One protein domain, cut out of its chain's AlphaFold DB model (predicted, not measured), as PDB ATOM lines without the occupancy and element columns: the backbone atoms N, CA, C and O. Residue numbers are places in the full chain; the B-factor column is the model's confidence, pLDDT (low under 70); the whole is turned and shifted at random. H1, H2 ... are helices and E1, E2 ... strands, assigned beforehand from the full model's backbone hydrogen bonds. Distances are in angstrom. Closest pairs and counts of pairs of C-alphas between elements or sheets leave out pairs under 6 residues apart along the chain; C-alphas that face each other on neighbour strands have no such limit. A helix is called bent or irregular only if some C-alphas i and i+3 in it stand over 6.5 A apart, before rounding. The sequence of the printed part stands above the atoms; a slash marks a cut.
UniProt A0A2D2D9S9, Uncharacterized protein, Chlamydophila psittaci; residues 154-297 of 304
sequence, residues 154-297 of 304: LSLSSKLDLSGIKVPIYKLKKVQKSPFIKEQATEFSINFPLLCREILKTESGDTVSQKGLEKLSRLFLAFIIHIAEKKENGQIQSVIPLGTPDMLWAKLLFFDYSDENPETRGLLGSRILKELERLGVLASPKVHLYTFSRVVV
ATOM      1  N   LEU A 154      43.924  15.563  33.111       88.75
ATOM      2  CA  LEU A 154      44.942  16.271  32.337       88.75
ATOM      3  C   LEU A 154      44.404  16.641  30.949       88.75
ATOM      4  O   LEU A 154      44.430  17.817  30.586       88.75
ATOM      5  N   SER A 155      43.872  15.660  30.217       89.88
ATOM      6  CA  SER A 155      43.259  15.875  28.904       89.88
ATOM      7  C   SER A 155      42.064  16.824  29.001       89.88
ATOM      8  O   SER A 155      42.050  17.855  28.331       89.88
ATOM      9  N   LEU A 156      41.129  16.576  29.926       88.44
ATOM     10  CA  LEU A 156      39.958  17.434  30.111       88.44
ATOM     11  C   LEU A 156      40.351  18.882  30.445       88.44
ATOM     12  O   LEU A 156      39.795  19.824  29.884       88.44
ATOM     13  N   SER A 157      41.345  19.074  31.317       88.69
ATOM     14  CA  SER A 157      41.831  20.408  31.679       88.69
ATOM     15  C   SER A 157      42.532  21.125  30.527       88.69
ATOM     16  O   SER A 157      42.457  22.349  30.475       88.69
ATOM     17  N   SER A 158      43.223  20.413  29.633       89.25
ATOM     18  CA  SER A 158      43.903  21.032  28.483       89.25
ATOM     19  C   SER A 158      42.939  21.613  27.441       89.25
ATOM     20  O   SER A 158      43.324  22.491  26.675       89.25
ATOM     21  N   LYS A 159      41.673  21.175  27.442       90.06
ATOM     22  CA  LYS A 159      40.614  21.693  26.558       90.06
ATOM     23  C   LYS A 159      39.989  22.996  27.062       90.06
ATOM     24  O   LYS A 159      39.203  23.612  26.339       90.06
ATOM     25  N   LEU A 160      40.292  23.390  28.300       90.19
ATOM     26  CA  LEU A 160      39.771  24.601  28.922       90.19
ATOM     27  C   LEU A 160      40.647  25.795  28.545       90.19
ATOM     28  O   LEU A 160      41.845  25.812  28.831       90.19
ATOM     29  N   ASP A 161      40.041  26.828  27.966       88.81
ATOM     30  CA  ASP A 161      40.738  28.089  27.735       88.81
ATOM     31  C   ASP A 161      40.810  28.918  29.027       88.81
ATOM     32  O   ASP A 161      39.865  29.619  29.416       88.81
ATOM     33  N   LEU A 162      41.965  28.827  29.690       86.38
ATOM     34  CA  LEU A 162      42.295  29.582  30.901       86.38
ATOM     35  C   LEU A 162      43.032  30.902  30.608       86.38
ATOM     36  O   LEU A 162      43.525  31.545  31.538       86.38
ATOM     37  N   SER A 163      43.133  31.316  29.341       83.00
ATOM     38  CA  SER A 163      43.819  32.554  28.975       83.00
ATOM     39  C   SER A 163      43.141  33.786  29.586       83.00
ATOM     40  O   SER A 163      41.923  33.857  29.763       83.00
ATOM     41  N   GLY A 164      43.955  34.772  29.968       76.94
ATOM     42  CA  GLY A 164      43.475  36.026  30.556       76.94
ATOM     43  C   GLY A 164      43.056  35.948  32.028       76.94
ATOM     44  O   GLY A 164      42.837  37.001  32.627       76.94
ATOM     45  N   ILE A 165      43.005  34.758  32.640       82.44
ATOM     46  CA  ILE A 165      42.760  34.612  34.080       82.44
ATOM     47  C   ILE A 165      44.010  35.036  34.850       82.44
ATOM     48  O   ILE A 165      45.106  34.524  34.623       82.44
ATOM     49  N   LYS A 166      43.838  35.929  35.825       80.56
ATOM     50  CA  LYS A 166      44.902  36.321  36.754       80.56
ATOM     51  C   LYS A 166      44.499  35.953  38.174       80.56
ATOM     52  O   LYS A 166      43.619  36.584  38.756       80.56
ATOM     53  N   VAL A 167      45.157  34.943  38.741       82.31
ATOM     54  CA  VAL A 167      45.002  34.579  40.156       82.31
ATOM     55  C   VAL A 167      46.201  35.121  40.934       82.31
ATOM     56  O   VAL A 167      47.317  34.653  40.714       82.31
ATOM     57  N   PRO A 168      46.015  36.093  41.843       83.19
ATOM     58  CA  PRO A 168      47.111  36.606  42.654       83.19
ATOM     59  C   PRO A 168      47.638  35.574  43.659       83.19
ATOM     60  O   PRO A 168      46.863  34.919  44.364       83.19
ATOM     61  N   ILE A 169      48.961  35.491  43.807       84.19
ATOM     62  CA  ILE A 169      49.633  34.544  44.711       84.19
ATOM     63  C   ILE A 169      49.217  34.743  46.175       84.19
ATOM     64  O   ILE A 169      49.069  33.774  46.927       84.19
ATOM     65  N   TYR A 170      48.977  35.986  46.605       80.56
ATOM     66  CA  TYR A 170      48.559  36.262  47.983       80.56
ATOM     67  C   TYR A 170      47.235  35.567  48.348       80.56
ATOM     68  O   TYR A 170      47.025  35.241  49.519       80.56
ATOM     69  N   LYS A 171      46.354  35.294  47.371       78.94
ATOM     70  CA  LYS A 171      45.101  34.565  47.607       78.94
ATOM     71  C   LYS A 171      45.381  33.089  47.919       78.94
ATOM     72  O   LYS A 171      44.830  32.563  48.885       78.94
ATOM     73  N   LEU A 172      46.324  32.450  47.214       81.75
ATOM     74  CA  LEU A 172      46.782  31.087  47.532       81.75
ATOM     75  C   LEU A 172      47.431  31.026  48.926       81.75
ATOM     76  O   LEU A 172      47.206  30.074  49.673       81.75
ATOM     77  N   LYS A 173      48.175  32.072  49.322       82.38
ATOM     78  CA  LYS A 173      48.767  32.183  50.670       82.38
ATOM     79  C   LYS A 173      47.723  32.251  51.794       82.38
ATOM     80  O   LYS A 173      48.062  31.920  52.930       82.38
ATOM     81  N   LYS A 174      46.484  32.677  51.514       79.88
ATOM     82  CA  LYS A 174      45.370  32.613  52.477       79.88
ATOM     83  C   LYS A 174      44.819  31.188  52.576       79.88
ATOM     84  O   LYS A 174      44.708  30.665  53.679       79.88
ATOM     85  N   VAL A 175      44.577  30.535  51.437       78.62
ATOM     86  CA  VAL A 175      44.030  29.163  51.368       78.62
ATOM     87  C   VAL A 175      44.982  28.112  51.955       78.62
ATOM     88  O   VAL A 175      44.535  27.178  52.609       78.62
ATOM     89  N   GLN A 176      46.304  28.261  51.803       76.12
ATOM     90  CA  GLN A 176      47.259  27.296  52.379       76.12
ATOM     91  C   GLN A 176      47.235  27.231  53.918       76.12
ATOM     92  O   GLN A 176      47.717  26.250  54.498       76.12
ATOM     93  N   LYS A 177      46.778  28.317  54.567       74.94
ATOM     94  CA  LYS A 177      46.721  28.463  56.027       74.94
ATOM     95  C   LYS A 177      45.428  27.891  56.606       74.94
ATOM     96  O   LYS A 177      45.335  27.759  57.821       74.94
ATOM     97  N   SER A 178      44.451  27.564  55.759       70.00
ATOM     98  CA  SER A 178      43.209  26.927  56.178       70.00
ATOM     99  C   SER A 178      43.505  25.574  56.837       70.00
ATOM    100  O   SER A 178      44.384  24.845  56.354       70.00
ATOM    101  N   PRO A 179      42.819  25.240  57.945       62.00
ATOM    102  CA  PRO A 179      43.012  23.971  58.625       62.00
ATOM    103  C   PRO A 179      42.708  22.816  57.670       62.00
ATOM    104  O   PRO A 179      41.750  22.846  56.899       62.00
ATOM    105  N   PHE A 180      43.563  21.796  57.702       58.81
ATOM    106  CA  PHE A 180      43.306  20.557  56.985       58.81
ATOM    107  C   PHE A 180      42.220  19.795  57.735       58.81
ATOM    108  O   PHE A 180      42.464  19.298  58.834       58.81
ATOM    109  N   ILE A 181      41.039  19.689  57.144       53.62
ATOM    110  CA  ILE A 181      40.003  18.813  57.671       53.62
ATOM    111  C   ILE A 181      40.238  17.420  57.100       53.62
ATOM    112  O   ILE A 181      40.081  17.177  55.907       53.62
ATOM    113  N   LYS A 182      40.639  16.506  57.987       45.88
ATOM    114  CA  LYS A 182      40.714  15.057  57.736       45.88
ATOM    115  C   LYS A 182      39.334  14.400  57.598       45.88
ATOM    116  O   LYS A 182      39.267  13.181  57.464       45.88
ATOM    117  N   GLU A 183      38.240  15.150  57.666       41.59
ATOM    118  CA  GLU A 183      36.885  14.594  57.708       41.59
ATOM    119  C   GLU A 183      36.353  14.313  56.312       41.59
ATOM    120  O   GLU A 183      35.493  14.998  55.774       41.59
ATOM    121  N   GLN A 184      36.933  13.281  55.725       38.22
ATOM    122  CA  GLN A 184      36.248  12.082  55.269       38.22
ATOM    123  C   GLN A 184      37.338  11.299  54.555       38.22
ATOM    124  O   GLN A 184      37.889  11.740  53.549       38.22
ATOM    125  N   ALA A 185      37.707  10.154  55.121       34.72
ATOM    126  CA  ALA A 185      38.538   9.172  54.445       34.72
ATOM    127  C   ALA A 185      37.726   8.558  53.290       34.72
ATOM    128  O   ALA A 185      37.341   7.397  53.323       34.72
ATOM    129  N   THR A 186      37.390   9.366  52.289       42.28
ATOM    130  CA  THR A 186      37.046   8.895  50.959       42.28
ATOM    131  C   THR A 186      38.352   8.506  50.272       42.28
ATOM    132  O   THR A 186      39.360   9.197  50.414       42.28
ATOM    133  N   GLU A 187      38.351   7.416  49.501       39.00
ATOM    134  CA  GLU A 187      39.516   6.971  48.707       39.00
ATOM    135  C   GLU A 187      40.074   8.081  47.780       39.00
ATOM    136  O   GLU A 187      41.227   8.025  47.362       39.00
ATOM    137  N   PHE A 188      39.294   9.139  47.520       49.50
ATOM    138  CA  PHE A 188      39.724  10.393  46.901       49.50
ATOM    139  C   PHE A 188      39.860  11.509  47.956       49.50
ATOM    140  O   PHE A 188      38.870  12.135  48.334       49.50
ATOM    141  N   SER A 189      41.083  11.795  48.420       56.53
ATOM    142  CA  SER A 189      41.357  12.944  49.301       56.53
ATOM    143  C   SER A 189      41.701  14.190  48.474       56.53
ATOM    144  O   SER A 189      42.844  14.447  48.101       56.53
ATOM    145  N   ILE A 190      40.686  14.981  48.132       69.50
ATOM    146  CA  ILE A 190      40.871  16.229  47.380       69.50
ATOM    147  C   ILE A 190      41.372  17.314  48.343       69.50
ATOM    148  O   ILE A 190      40.627  17.787  49.196       69.50
ATOM    149  N   ASN A 191      42.640  17.721  48.213       77.50
ATOM    150  CA  ASN A 191      43.287  18.634  49.160       77.50
ATOM    151  C   ASN A 191      43.767  19.936  48.496       77.50
ATOM    152  O   ASN A 191      44.914  20.060  48.058       77.50
ATOM    153  N   PHE A 192      42.881  20.937  48.460       78.69
ATOM    154  CA  PHE A 192      43.194  22.266  47.924       78.69
ATOM    155  C   PHE A 192      44.301  23.002  48.697       78.69
ATOM    156  O   PHE A 192      45.192  23.547  48.038       78.69
ATOM    157  N   PRO A 193      44.320  23.024  50.047       81.88
ATOM    158  CA  PRO A 193      45.406  23.658  50.795       81.88
ATOM    159  C   PRO A 193      46.788  23.075  50.483       81.88
ATOM    160  O   PRO A 193      47.743  23.835  50.306       81.88
ATOM    161  N   LEU A 194      46.907  21.747  50.381       83.38
ATOM    162  CA  LEU A 194      48.170  21.081  50.054       83.38
ATOM    163  C   LEU A 194      48.628  21.425  48.636       83.38
ATOM    164  O   LEU A 194      49.781  21.814  48.459       83.38
ATOM    165  N   LEU A 195      47.720  21.393  47.656       84.75
ATOM    166  CA  LEU A 195      48.051  21.796  46.290       84.75
ATOM    167  C   LEU A 195      48.509  23.260  46.220       84.75
ATOM    168  O   LEU A 195      49.481  23.575  45.535       84.75
ATOM    169  N   CYS A 196      47.857  24.157  46.967       84.44
ATOM    170  CA  CYS A 196      48.285  25.552  47.053       84.44
ATOM    171  C   CYS A 196      49.713  25.665  47.606       84.44
ATOM    172  O   CYS A 196      50.503  26.428  47.059       84.44
ATOM    173  N   ARG A 197      50.081  24.886  48.635       84.75
ATOM    174  CA  ARG A 197      51.462  24.857  49.162       84.75
ATOM    175  C   ARG A 197      52.461  24.387  48.112       84.75
ATOM    176  O   ARG A 197      53.540  24.957  48.016       84.75
ATOM    177  N   GLU A 198      52.124  23.360  47.338       86.00
ATOM    178  CA  GLU A 198      53.001  22.856  46.277       86.00
ATOM    179  C   GLU A 198      53.202  23.866  45.152       86.00
ATOM    180  O   GLU A 198      54.331  24.065  44.712       86.00
ATOM    181  N   ILE A 199      52.130  24.530  44.716       86.56
ATOM    182  CA  ILE A 199      52.204  25.594  43.710       86.56
ATOM    183  C   ILE A 199      53.087  26.733  44.234       86.56
ATOM    184  O   ILE A 199      54.035  27.131  43.566       86.56
ATOM    185  N   LEU A 200      52.859  27.185  45.470       87.31
ATOM    186  CA  LEU A 200      53.613  28.280  46.089       87.31
ATOM    187  C   LEU A 200      55.116  28.002  46.253       87.31
ATOM    188  O   LEU A 200      55.884  28.954  46.330       87.31
ATOM    189  N   LYS A 201      55.558  26.737  46.290       87.50
ATOM    190  CA  LYS A 201      56.995  26.394  46.304       87.50
ATOM    191  C   LYS A 201      57.689  26.694  44.976       87.50
ATOM    192  O   LYS A 201      58.896  26.901  44.960       87.50
ATOM    193  N   THR A 202      56.946  26.652  43.872       85.00
ATOM    194  CA  THR A 202      57.484  26.769  42.508       85.00
ATOM    195  C   THR A 202      57.210  28.119  41.851       85.00
ATOM    196  O   THR A 202      57.718  28.378  40.767       85.00
ATOM    197  N   GLU A 203      56.401  28.968  42.482       86.94
ATOM    198  CA  GLU A 203      55.969  30.254  41.935       86.94
ATOM    199  C   GLU A 203      56.702  31.406  42.633       86.94
ATOM    200  O   GLU A 203      56.752  31.462  43.861       86.94
ATOM    201  N   SER A 204      57.244  32.346  41.857       72.75
ATOM    202  CA  SER A 204      58.032  33.482  42.363       72.75
ATOM    203  C   SER A 204      57.469  34.863  41.993       72.75
ATOM    204  O   SER A 204      58.021  35.867  42.433       72.75
ATOM    205  N   GLY A 205      56.387  34.930  41.207       78.50
ATOM    206  CA  GLY A 205      55.772  36.183  40.745       78.50
ATOM    207  C   GLY A 205      54.592  36.678  41.592       78.50
ATOM    208  O   GLY A 205      54.306  36.159  42.668       78.50
ATOM    209  N   ASP A 206      53.861  37.671  41.079       82.94
ATOM    210  CA  ASP A 206      52.655  38.208  41.739       82.94
ATOM    211  C   ASP A 206      51.379  37.431  41.389       82.94
ATOM    212  O   ASP A 206      50.413  37.389  42.162       82.94
ATOM    213  N   THR A 207      51.384  36.767  40.234       85.31
ATOM    214  CA  THR A 207      50.280  35.958  39.711       85.31
ATOM    215  C   THR A 207      50.709  34.514  39.509       85.31
ATOM    216  O   THR A 207      51.850  34.251  39.141       85.31
ATOM    217  N   VAL A 208      49.776  33.586  39.701       86.12
ATOM    218  CA  VAL A 208      49.979  32.155  39.450       86.12
ATOM    219  C   VAL A 208      50.246  31.914  37.964       86.12
ATOM    220  O   VAL A 208      49.503  32.410  37.115       86.12
ATOM    221  N   SER A 209      51.286  31.138  37.651       89.38
ATOM    222  CA  SER A 209      51.606  30.730  36.283       89.38
ATOM    223  C   SER A 209      50.501  29.888  35.639       89.38
ATOM    224  O   SER A 209      49.684  29.259  36.317       89.38
ATOM    225  N   GLN A 210      50.530  29.769  34.308       87.94
ATOM    226  CA  GLN A 210      49.616  28.893  33.564       87.94
ATOM    227  C   GLN A 210      49.642  27.445  34.083       87.94
ATOM    228  O   GLN A 210      48.600  26.819  34.259       87.94
ATOM    229  N   LYS A 211      50.831  26.930  34.419       87.44
ATOM    230  CA  LYS A 211      51.005  25.578  34.967       87.44
ATOM    231  C   LYS A 211      50.353  25.428  36.346       87.44
ATOM    232  O   LYS A 211      49.812  24.369  36.662       87.44
ATOM    233  N   GLY A 212      50.400  26.473  37.172       87.56
ATOM    234  CA  GLY A 212      49.688  26.521  38.447       87.56
ATOM    235  C   GLY A 212      48.168  26.549  38.258       87.56
ATOM    236  O   GLY A 212      47.459  25.802  38.935       87.56
ATOM    237  N   LEU A 213      47.670  27.333  37.294       88.50
ATOM    238  CA  LEU A 213      46.246  27.378  36.940       88.50
ATOM    239  C   LEU A 213      45.733  26.016  36.462       88.50
ATOM    240  O   LEU A 213      44.681  25.582  36.919       88.50
ATOM    241  N   GLU A 214      46.499  25.305  35.632       88.75
ATOM    242  CA  GLU A 214      46.156  23.950  35.181       88.75
ATOM    243  C   GLU A 214      46.083  22.933  36.327       88.75
ATOM    244  O   GLU A 214      45.254  22.025  36.331       88.75
ATOM    245  N   LYS A 215      46.968  23.040  37.320       88.62
ATOM    246  CA  LYS A 215      46.896  22.171  38.501       88.62
ATOM    247  C   LYS A 215      45.631  22.454  39.310       88.62
ATOM    248  O   LYS A 215      44.948  21.517  39.724       88.62
ATOM    249  N   LEU A 216      45.311  23.734  39.512       88.50
ATOM    250  CA  LEU A 216      44.101  24.158  40.217       88.50
ATOM    251  C   LEU A 216      42.834  23.729  39.472       88.50
ATOM    252  O   LEU A 216      41.903  23.242  40.110       88.50
ATOM    253  N   SER A 217      42.804  23.851  38.142       89.88
ATOM    254  CA  SER A 217      41.663  23.416  37.334       89.88
ATOM    255  C   SER A 217      41.465  21.907  37.404       89.88
ATOM    256  O   SER A 217      40.338  21.472  37.603       89.88
ATOM    257  N   ARG A 218      42.529  21.097  37.329       90.25
ATOM    258  CA  ARG A 218      42.434  19.631  37.479       90.25
ATOM    259  C   ARG A 218      41.832  19.231  38.820       90.25
ATOM    260  O   ARG A 218      40.932  18.396  38.860       90.25
ATOM    261  N   LEU A 219      42.297  19.844  39.909       87.88
ATOM    262  CA  LEU A 219      41.757  19.569  41.238       87.88
ATOM    263  C   LEU A 219      40.300  20.029  41.355       87.88
ATOM    264  O   LEU A 219      39.475  19.327  41.936       87.88
ATOM    265  N   PHE A 220      39.969  21.175  40.760       88.44
ATOM    266  CA  PHE A 220      38.602  21.676  40.717       88.44
ATOM    267  C   PHE A 220      37.658  20.762  39.928       88.44
ATOM    268  O   PHE A 220      36.563  20.473  40.405       88.44
ATOM    269  N   LEU A 221      38.095  20.241  38.779       90.25
ATOM    270  CA  LEU A 221      37.356  19.251  37.991       90.25
ATOM    271  C   LEU A 221      37.101  17.973  38.794       90.25
ATOM    272  O   LEU A 221      35.963  17.512  38.871       90.25
ATOM    273  N   ALA A 222      38.143  17.430  39.432       88.44
ATOM    274  CA  ALA A 222      38.013  16.255  40.290       88.44
ATOM    275  C   ALA A 222      37.018  16.498  41.430       88.44
ATOM    276  O   ALA A 222      36.184  15.640  41.714       88.44
ATOM    277  N   PHE A 223      37.048  17.691  42.031       87.06
ATOM    278  CA  PHE A 223      36.120  18.072  43.089       87.06
ATOM    279  C   PHE A 223      34.673  18.080  42.612       87.06
ATOM    280  O   PHE A 223      33.853  17.366  43.183       87.06
ATOM    281  N   ILE A 224      34.349  18.844  41.562       88.56
ATOM    282  CA  ILE A 224      32.957  18.976  41.115       88.56
ATOM    283  C   ILE A 224      32.369  17.638  40.662       88.56
ATOM    284  O   ILE A 224      31.181  17.410  40.883       88.56
ATOM    285  N   ILE A 225      33.183  16.758  40.070       89.56
ATOM    286  CA  ILE A 225      32.778  15.407  39.661       89.56
ATOM    287  C   ILE A 225      32.517  14.530  40.890       89.56
ATOM    288  O   ILE A 225      31.526  13.802  40.919       89.56
ATOM    289  N   HIS A 226      33.380  14.616  41.904       86.12
ATOM    290  CA  HIS A 226      33.264  13.837  43.133       86.12
ATOM    291  C   HIS A 226      32.020  14.204  43.952       86.12
ATOM    292  O   HIS A 226      31.309  13.316  44.410       86.12
ATOM    293  N   ILE A 227      31.721  15.498  44.097       86.12
ATOM    294  CA  ILE A 227      30.577  15.979  44.891       86.12
ATOM    295  C   ILE A 227      29.236  15.946  44.138       86.12
ATOM    296  O   ILE A 227      28.252  16.524  44.602       86.12
ATOM    297  N   ALA A 228      29.193  15.338  42.950       88.44
ATOM    298  CA  ALA A 228      27.978  15.271  42.156       88.44
ATOM    299  C   ALA A 228      26.927  14.373  42.825       88.44
ATOM    300  O   ALA A 228      27.163  13.200  43.112       88.44
ATOM    301  N   GLU A 229      25.730  14.915  43.006       87.19
ATOM    302  CA  GLU A 229      24.596  14.260  43.648       87.19
ATOM    303  C   GLU A 229      23.386  14.203  42.709       87.19
ATOM    304  O   GLU A 229      23.152  15.097  41.889       87.19
ATOM    305  N   LYS A 230      22.579  13.146  42.842       83.94
ATOM    306  CA  LYS A 230      21.309  13.002  42.124       83.94
ATOM    307  C   LYS A 230      20.156  13.454  43.015       83.94
ATOM    308  O   LYS A 230      19.977  12.923  44.106       83.94
ATOM    309  N   LYS A 231      19.350  14.399  42.534       84.12
ATOM    310  CA  LYS A 231      18.119  14.845  43.195       84.12
ATOM    311  C   LYS A 231      16.944  13.920  42.891       84.12
ATOM    312  O   LYS A 231      16.975  13.135  41.944       84.12
ATOM    313  N   GLU A 232      15.887  14.036  43.692       74.12
ATOM    314  CA  GLU A 232      14.661  13.230  43.568       74.12
ATOM    315  C   GLU A 232      14.000  13.364  42.190       74.12
ATOM    316  O   GLU A 232      13.528  12.383  41.622       74.12
ATOM    317  N   ASN A 233      14.059  14.562  41.601       72.75
ATOM    318  CA  ASN A 233      13.579  14.841  40.245       72.75
ATOM    319  C   ASN A 233      14.457  14.221  39.132       72.75
ATOM    320  O   ASN A 233      14.205  14.434  37.949       72.75
ATOM    321  N   GLY A 234      15.510  13.481  39.493       72.44
ATOM    322  CA  GLY A 234      16.439  12.832  38.574       72.44
ATOM    323  C   GLY A 234      17.528  13.740  38.005       72.44
ATOM    324  O   GLY A 234      18.380  13.240  37.266       72.44
ATOM    325  N   GLN A 235      17.539  15.035  38.337       81.38
ATOM    326  CA  GLN A 235      18.610  15.948  37.942       81.38
ATOM    327  C   GLN A 235      19.889  15.649  38.722       81.38
ATOM    328  O   GLN A 235      19.846  15.299  39.902       81.38
ATOM    329  N   ILE A 236      21.029  15.803  38.054       87.12
ATOM    330  CA  ILE A 236      22.346  15.650  38.670       87.12
ATOM    331  C   ILE A 236      22.953  17.039  38.826       87.12
ATOM    332  O   ILE A 236      23.011  17.810  37.863       87.12
ATOM    333  N   GLN A 237      23.393  17.362  40.036       91.50
ATOM    334  CA  GLN A 237      23.982  18.656  40.358       91.50
ATOM    335  C   GLN A 237      25.171  18.503  41.303       91.50
ATOM    336  O   GLN A 237      25.247  17.538  42.055       91.50
ATOM    337  N   SER A 238      26.072  19.476  41.286       90.88
ATOM    338  CA  SER A 238      27.152  19.613  42.263       90.88
ATOM    339  C   SER A 238      26.946  20.907  43.035       90.88
ATOM    340  O   SER A 238      26.886  21.986  42.441       90.88
ATOM    341  N   VAL A 239      26.814  20.805  44.358       88.38
ATOM    342  CA  VAL A 239      26.635  21.962  45.243       88.38
ATOM    343  C   VAL A 239      27.964  22.283  45.904       88.38
ATOM    344  O   VAL A 239      28.454  21.525  46.732       88.38
ATOM    345  N   ILE A 240      28.539  23.423  45.542       86.19
ATOM    346  CA  ILE A 240      29.793  23.928  46.089       86.19
ATOM    347  C   ILE A 240      29.443  24.880  47.241       86.19
ATOM    348  O   ILE A 240      28.952  25.985  46.981       86.19
ATOM    349  N   PRO A 241      29.645  24.486  48.508       81.00
ATOM    350  CA  PRO A 241      29.421  25.379  49.635       81.00
ATOM    351  C   PRO A 241      30.490  26.475  49.667       81.00
ATOM    352  O   PRO A 241      31.677  26.209  49.505       81.00
ATOM    353  N   LEU A 242      30.063  27.715  49.895       76.50
ATOM    354  CA  LEU A 242      30.942  28.880  50.043       76.50
ATOM    355  C   LEU A 242      30.850  29.499  51.436       76.50
ATOM    356  O   LEU A 242      31.745  30.228  51.840       76.50
ATOM    357  N   GLY A 243      29.784  29.221  52.187       67.25
ATOM    358  CA  GLY A 243      29.558  29.810  53.508       67.25
ATOM    359  C   GLY A 243      30.461  29.280  54.626       67.25
ATOM    360  O   GLY A 243      30.502  29.891  55.690       67.25
ATOM    361  N   THR A 244      31.183  28.174  54.423       69.44
ATOM    362  CA  THR A 244      31.956  27.526  55.492       69.44
ATOM    363  C   THR A 244      33.420  27.992  55.525       69.44
ATOM    364  O   THR A 244      34.015  28.227  54.466       69.44
ATOM    365  N   PRO A 245      34.040  28.111  56.720       64.50
ATOM    366  CA  PRO A 245      35.461  28.466  56.874       64.50
ATOM    367  C   PRO A 245      36.422  27.520  56.141       64.50
ATOM    368  O   PRO A 245      37.543  27.889  55.805       64.50
ATOM    369  N   ASP A 246      35.966  26.310  55.850       65.19
ATOM    370  CA  ASP A 246      36.771  25.233  55.272       65.19
ATOM    371  C   ASP A 246      36.824  25.293  53.743       65.19
ATOM    372  O   ASP A 246      37.675  24.687  53.091       65.19
ATOM    373  N   MET A 247      35.936  26.094  53.156       73.38
ATOM    374  CA  MET A 247      35.772  26.252  51.715       73.38
ATOM    375  C   MET A 247      36.373  27.569  51.225       73.38
ATOM    376  O   MET A 247      35.951  28.143  50.219       73.38
ATOM    377  N   LEU A 248      37.414  28.050  51.916       73.12
ATOM    378  CA  LEU A 248      38.139  29.254  51.520       73.12
ATOM    379  C   LEU A 248      38.722  29.135  50.093       73.12
ATOM    380  O   LEU A 248      38.808  30.116  49.347       73.12
ATOM    381  N   TRP A 249      39.087  27.925  49.674       77.88
ATOM    382  CA  TRP A 249      39.509  27.655  48.301       77.88
ATOM    383  C   TRP A 249      38.366  27.867  47.291       77.88
ATOM    384  O   TRP A 249      38.602  28.390  46.208       77.88
ATOM    385  N   ALA A 250      37.123  27.524  47.642       76.12
ATOM    386  CA  ALA A 250      35.978  27.661  46.748       76.12
ATOM    387  C   ALA A 250      35.615  29.134  46.557       76.12
ATOM    388  O   ALA A 250      35.375  29.568  45.432       76.12
ATOM    389  N   LYS A 251      35.694  29.939  47.625       74.94
ATOM    390  CA  LYS A 251      35.622  31.401  47.499       74.94
ATOM    391  C   LYS A 251      36.707  31.912  46.558       74.94
ATOM    392  O   LYS A 251      36.365  32.557  45.587       74.94
ATOM    393  N   LEU A 252      37.972  31.513  46.724       75.06
ATOM    394  CA  LEU A 252      39.059  31.924  45.818       75.06
ATOM    395  C   LEU A 252      38.751  31.673  44.327       75.06
ATOM    396  O   LEU A 252      39.193  32.444  43.476       75.06
ATOM    397  N   LEU A 253      37.997  30.617  44.013       78.31
ATOM    398  CA  LEU A 253      37.598  30.282  42.647       78.31
ATOM    399  C   LEU A 253      36.356  31.035  42.147       78.31
ATOM    400  O   LEU A 253      36.238  31.219  40.936       78.31
ATOM    401  N   PHE A 254      35.435  31.437  43.028       72.62
ATOM    402  CA  PHE A 254      34.094  31.913  42.651       72.62
ATOM    403  C   PHE A 254      33.722  33.315  43.118       72.62
ATOM    404  O   PHE A 254      32.850  33.919  42.503       72.62
ATOM    405  N   PHE A 255      34.355  33.836  44.165       67.75
ATOM    406  CA  PHE A 255      34.067  35.144  44.745       67.75
ATOM    407  C   PHE A 255      35.358  35.815  45.213       67.75
ATOM    408  O   PHE A 255      36.212  35.196  45.849       67.75
ATOM    409  N   ASP A 256      35.517  37.101  44.919       60.38
ATOM    410  CA  ASP A 256      36.626  37.832  45.512       60.38
ATOM    411  C   ASP A 256      36.386  38.019  47.021       60.38
ATOM    412  O   ASP A 256      35.259  38.196  47.473       60.38
ATOM    413  N   TYR A 257      37.448  37.933  47.823       52.38
ATOM    414  CA  TYR A 257      37.381  38.172  49.276       52.38
ATOM    415  C   TYR A 257      37.239  39.651  49.630       52.38
ATOM    416  O   TYR A 257      37.038  39.993  50.793       52.38
ATOM    417  N   SER A 258      37.406  40.504  48.632       42.09
ATOM    418  CA  SER A 258      37.148  41.926  48.665       42.09
ATOM    419  C   SER A 258      36.255  42.210  47.472       42.09
ATOM    420  O   SER A 258      36.722  42.129  46.332       42.09
ATOM    421  N   ASP A 259      34.986  42.518  47.722       46.25
ATOM    422  CA  ASP A 259      34.235  43.337  46.778       46.25
ATOM    423  C   ASP A 259      35.122  44.531  46.350       46.25
ATOM    424  O   ASP A 259      35.932  45.016  47.142       46.25
ATOM    425  N   GLU A 260      34.969  44.975  45.097       38.25
ATOM    426  CA  GLU A 260      35.468  46.252  44.538       38.25
ATOM    427  C   GLU A 260      36.745  46.298  43.668       38.25
ATOM    428  O   GLU A 260      37.211  47.402  43.395       38.25
ATOM    429  N   ASN A 261      37.285  45.202  43.108       42.38
ATOM    430  CA  ASN A 261      38.281  45.360  42.024       42.38
ATOM    431  C   ASN A 261      37.830  44.792  40.658       42.38
ATOM    432  O   ASN A 261      37.923  43.583  40.442       42.38
ATOM    433  N   PRO A 262      37.384  45.643  39.705       44.69
ATOM    434  CA  PRO A 262      36.997  45.231  38.351       44.69
ATOM    435  C   PRO A 262      38.173  44.760  37.470       44.69
ATOM    436  O   PRO A 262      37.951  44.292  36.350       44.69
ATOM    437  N   GLU A 263      39.423  44.840  37.945       41.91
ATOM    438  CA  GLU A 263      40.607  44.392  37.199       41.91
ATOM    439  C   GLU A 263      40.831  42.867  37.216       41.91
ATOM    440  O   GLU A 263      41.596  42.345  36.398       41.91
ATOM    441  N   THR A 264      40.132  42.107  38.071       47.62
ATOM    442  CA  THR A 264      40.137  40.633  38.034       47.62
ATOM    443  C   THR A 264      39.142  40.117  36.991       47.62
ATOM    444  O   THR A 264      38.113  39.514  37.289       47.62
ATOM    445  N   ARG A 265      39.451  40.348  35.708       46.91
ATOM    446  CA  ARG A 265      38.711  39.747  34.587       46.91
ATOM    447  C   ARG A 265      38.715  38.214  34.709       46.91
ATOM    448  O   ARG A 265      39.699  37.565  34.381       46.91
ATOM    449  N   GLY A 266      37.582  37.655  35.135       60.59
ATOM    450  CA  GLY A 266      37.286  36.220  35.127       60.59
ATOM    451  C   GLY A 266      37.833  35.464  36.339       60.59
ATOM    452  O   GLY A 266      39.025  35.195  36.444       60.59
ATOM    453  N   LEU A 267      36.940  35.053  37.240       76.25
ATOM    454  CA  LEU A 267      37.285  34.170  38.353       76.25
ATOM    455  C   LEU A 267      37.507  32.744  37.829       76.25
ATOM    456  O   LEU A 267      36.722  32.262  37.006       76.25
ATOM    457  N   LEU A 268      38.556  32.065  38.308       83.19
ATOM    458  CA  LEU A 268      38.995  30.771  37.770       83.19
ATOM    459  C   LEU A 268      37.865  29.730  37.734       83.19
ATOM    460  O   LEU A 268      37.649  29.101  36.703       83.19
ATOM    461  N   GLY A 269      37.097  29.596  38.818       83.62
ATOM    462  CA  GLY A 269      35.959  28.679  38.889       83.62
ATOM    463  C   GLY A 269      34.878  29.020  37.869       83.62
ATOM    464  O   GLY A 269      34.450  28.150  37.116       83.62
ATOM    465  N   SER A 270      34.487  30.295  37.775       82.25
ATOM    466  CA  SER A 270      33.480  30.743  36.802       82.25
ATOM    467  C   SER A 270      33.900  30.481  35.349       82.25
ATOM    468  O   SER A 270      33.087  30.035  34.538       82.25
ATOM    469  N   ARG A 271      35.184  30.687  35.026       85.62
ATOM    470  CA  ARG A 271      35.730  30.440  33.689       85.62
ATOM    471  C   ARG A 271      35.770  28.950  33.366       85.62
ATOM    472  O   ARG A 271      35.352  28.578  32.276       85.62
ATOM    473  N   ILE A 272      36.193  28.106  34.309       88.00
ATOM    474  CA  ILE A 272      36.180  26.647  34.128       88.00
ATOM    475  C   ILE A 272      34.756  26.150  33.863       88.00
ATOM    476  O   ILE A 272      34.558  25.392  32.918       88.00
ATOM    477  N   LEU A 273      33.761  26.596  34.639       88.88
ATOM    478  CA  LEU A 273      32.369  26.193  34.411       88.88
ATOM    479  C   LEU A 273      31.882  26.613  33.019       88.88
ATOM    480  O   LEU A 273      31.357  25.779  32.291       88.88
ATOM    481  N   LYS A 274      32.148  27.855  32.599       86.62
ATOM    482  CA  LYS A 274      31.784  28.337  31.259       86.62
ATOM    483  C   LYS A 274      32.443  27.533  30.131       86.62
ATOM    484  O   LYS A 274      31.817  27.256  29.111       86.62
ATOM    485  N   GLU A 275      33.703  27.140  30.298       89.56
ATOM    486  CA  GLU A 275      34.382  26.282  29.323       89.56
ATOM    487  C   GLU A 275      33.797  24.861  29.307       89.56
ATOM    488  O   GLU A 275      33.620  24.287  28.236       89.56
ATOM    489  N   LEU A 276      33.402  24.310  30.456       90.25
ATOM    490  CA  LEU A 276      32.701  23.022  30.514       90.25
ATOM    491  C   LEU A 276      31.295  23.084  29.892       90.25
ATOM    492  O   LEU A 276      30.864  22.117  29.264       90.25
ATOM    493  N   GLU A 277      30.586  24.207  30.020       89.50
ATOM    494  CA  GLU A 277      29.339  24.470  29.287       89.50
ATOM    495  C   GLU A 277      29.589  24.483  27.772       89.50
ATOM    496  O   GLU A 277      28.852  23.843  27.020       89.50
ATOM    497  N   ARG A 278      30.657  25.157  27.314       89.88
ATOM    498  CA  ARG A 278      31.063  25.196  25.896       89.88
ATOM    499  C   ARG A 278      31.395  23.803  25.359       89.88
ATOM    500  O   ARG A 278      31.021  23.484  24.235       89.88
ATOM    501  N   LEU A 279      32.063  22.976  26.162       88.94
ATOM    502  CA  LEU A 279      32.345  21.572  25.844       88.94
ATOM    503  C   LEU A 279      31.092  20.681  25.915       88.94
ATOM    504  O   LEU A 279      31.153  19.503  25.578       88.94
ATOM    505  N   GLY A 280      29.949  21.225  26.341       87.12
ATOM    506  CA  GLY A 280      28.698  20.489  26.447       87.12
ATOM    507  C   GLY A 280      28.667  19.489  27.602       87.12
ATOM    508  O   GLY A 280      27.821  18.599  27.571       87.12
ATOM    509  N   VAL A 281      29.554  19.634  28.590       89.81
ATOM    510  CA  VAL A 281      29.625  18.796  29.799       89.81
ATOM    511  C   VAL A 281      28.590  19.241  30.834       89.81
ATOM    512  O   VAL A 281      27.932  18.424  31.485       89.81
ATOM    513  N   LEU A 282      28.407  20.554  30.972       89.69
ATOM    514  CA  LEU A 282      27.431  21.153  31.882       89.69
ATOM    515  C   LEU A 282      26.156  21.579  31.149       89.69
ATOM    516  O   LEU A 282      26.126  21.732  29.926       89.69
ATOM    517  N   ALA A 283      25.072  21.725  31.913       85.12
ATOM    518  CA  ALA A 283      23.833  22.315  31.418       85.12
ATOM    519  C   ALA A 283      24.025  23.811  31.098       85.12
ATOM    520  O   ALA A 283      25.047  24.396  31.421       85.12
ATOM    521  N   SER A 284      23.041  24.445  30.457       80.44
ATOM    522  CA  SER A 284      23.117  25.873  30.110       80.44
ATOM    523  C   SER A 284      23.350  26.762  31.348       80.44
ATOM    524  O   SER A 284      22.764  26.483  32.398       80.44
ATOM    525  N   PRO A 285      24.072  27.895  31.214       69.69
ATOM    526  CA  PRO A 285      24.354  28.814  32.324       69.69
ATOM    527  C   PRO A 285      23.096  29.337  33.026       69.69
ATOM    528  O   PRO A 285      23.125  29.621  34.218       69.69
ATOM    529  N   LYS A 286      21.957  29.412  32.319       72.88
ATOM    530  CA  LYS A 286      20.659  29.824  32.890       72.88
ATOM    531  C   LYS A 286      20.140  28.876  33.979       72.88
ATOM    532  O   LYS A 286      19.209  29.230  34.692       72.88
ATOM    533  N   VAL A 287      20.688  27.664  34.054       77.06
ATOM    534  CA  VAL A 287      20.278  26.624  35.003       77.06
ATOM    535  C   VAL A 287      21.127  26.681  36.276       77.06
ATOM    536  O   VAL A 287      20.686  26.223  37.322       77.06
ATOM    537  N   HIS A 288      22.341  27.229  36.216       80.31
ATOM    538  CA  HIS A 288      23.241  27.300  37.364       80.31
ATOM    539  C   HIS A 288      22.827  28.397  38.346       80.31
ATOM    540  O   HIS A 288      22.318  29.447  37.956       80.31
ATOM    541  N   LEU A 289      23.081  28.164  39.635       81.25
ATOM    542  CA  LEU A 289      22.816  29.135  40.693       81.25
ATOM    543  C   LEU A 289      24.136  29.613  41.295       81.25
ATOM    544  O   LEU A 289      24.894  28.808  41.833       81.25
ATOM    545  N   TYR A 290      24.372  30.922  41.280       81.31
ATOM    546  CA  TYR A 290      25.528  31.551  41.919       81.31
ATOM    547  C   TYR A 290      25.043  32.453  43.049       81.31
ATOM    548  O   TYR A 290      24.347  33.437  42.815       81.31
ATOM    549  N   THR A 291      25.389  32.106  44.286       78.44
ATOM    550  CA  THR A 291      25.058  32.901  45.478       78.44
ATOM    551  C   THR A 291      26.280  33.036  46.371       78.44
ATOM    552  O   THR A 291      27.186  32.210  46.306       78.44
ATOM    553  N   PHE A 292      26.274  34.022  47.269       72.19
ATOM    554  CA  PHE A 292      27.346  34.211  48.251       72.19
ATOM    555  C   PHE A 292      27.565  32.998  49.171       72.19
ATOM    556  O   PHE A 292      28.667  32.795  49.677       72.19
ATOM    557  N   SER A 293      26.529  32.187  49.403       77.25
ATOM    558  CA  SER A 293      26.597  31.029  50.301       77.25
ATOM    559  C   SER A 293      26.921  29.715  49.590       77.25
ATOM    560  O   SER A 293      27.470  28.810  50.222       77.25
ATOM    561  N   ARG A 294      26.603  29.590  48.295       81.50
ATOM    562  CA  ARG A 294      26.834  28.377  47.497       81.50
ATOM    563  C   ARG A 294      26.793  28.627  45.989       81.50
ATOM    564  O   ARG A 294      26.089  29.520  45.515       81.50
ATOM    565  N   VAL A 295      27.448  27.748  45.238       84.06
ATOM    566  CA  VAL A 295      27.285  27.613  43.783       84.06
ATOM    567  C   VAL A 295      26.653  26.259  43.484       84.06
ATOM    568  O   VAL A 295      27.132  25.238  43.968       84.06
ATOM    569  N   VAL A 296      25.571  26.236  42.706       87.38
ATOM    570  CA  VAL A 296      24.918  25.004  42.248       87.38
ATOM    571  C   VAL A 296      25.167  24.854  40.758       87.38
ATOM    572  O   VAL A 296      24.707  25.661  39.949       87.38
ATOM    573  N   VAL A 297      25.902  23.804  40.411       89.25
ATOM    574  CA  VAL A 297      26.257  23.456  39.038       89.25
ATOM    575  C   VAL A 297      25.373  22.308  38.588       89.25
ATOM    576  O   VAL A 297      25.289  21.288  39.265       89.25
TER     577      VAL A 297
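Overview. This is residues 154 to 297 of the 304 residues of an uncharacterized protein of Chlamydophila psittaci (UniProt A0A2D2D9S9). A small sheet, E1 E2 E3, lies at one end of a body of helices, with the turn of the hairpin E1 and E2 at the far end of the longest axis. In the body the longest helix, H4, packs beside H3, H3 beside H2 and H2 beside H5; H6 packs on H5 and crosses H4, closing a ring of contacts, and short H1 packs on H4. The printed part has 144 residues, with six named helices and three named strands in the order H1 H2 H3 H4 E1 E2 H5 H6 E3; the class is mostly helix and the sheet is antiparallel. The whole is compact, with a radius of gyration of the C-alphas of 14.9 A and spans of 48 by 34 by 33 A.

Arrangement. The inner strand E2, residues 236 to 241, has staggered neighbours. Over 236 to 238 it pairs with E1, residues 228 to 230, as a hairpin, N 229 to O 237 being 2.8 A; over 238 to 241 it pairs with E3, residues 294 to 297, N 240 to O 295 being 2.8 A. H4, residues 210 to 226, is the hub and only grazes the sheet with residues 223 to 226. H3, residues 192 to 202, forms a helical hairpin with H4 at a shallow tilt of 13 degrees, the closest C-alphas being those of Ile 199 and Gly 212, 5.9 A apart. H2, residues 169 to 175, forms another with H3 at a shallow tilt of 31 degrees, closest at C-alphas Val 175 and Pro 193, 5.7 A. H5, residues 245 to 254, touches H2, closest at C-alphas Val 175 and Trp 249, 5.7 A, and only grazes the sheet. H6, residues 268 to 278, touches H5 at a steep tilt of 56 degrees, closest at C-alphas Leu 253 and Gly 269, 4.4 A. H1, residues 154 to 158, touches H4, closest at C-alphas Ser 157 and Arg 218, 5.9 A. Every O i to N i+4 pair is within hydrogen-bond range in H1, H2, H4 and H6, against 6 of 7 in H3 and 4 of 6 in H5.

Along the chain. E2 is 16.3 A long and starts at C-alpha 236, (22.346, 15.650, 38.670). H4 is 24.2 A long, H3 15.9 A, H6 15.3 A and H5 14.7 A. H5 is irregular: C-alphas 246 and 249 are 7.9 A apart. H1 begins at C-alpha 154, (44.942, 16.271, 32.337), and E3 ends at C-alpha 297, (26.257, 23.456, 39.038).

Size, cuts and confidence. The two C-alphas farthest apart, those of Ser 204 and Asn 233, are 48.2 A apart. The printed part has no cut; the links H2 to H3, H5 to H6 and H6 to E3 are long. The mean pLDDT of the printed part is 77.4, and residues 179 to 190, 243 to 246, 255 to 266 and 285 are under 70.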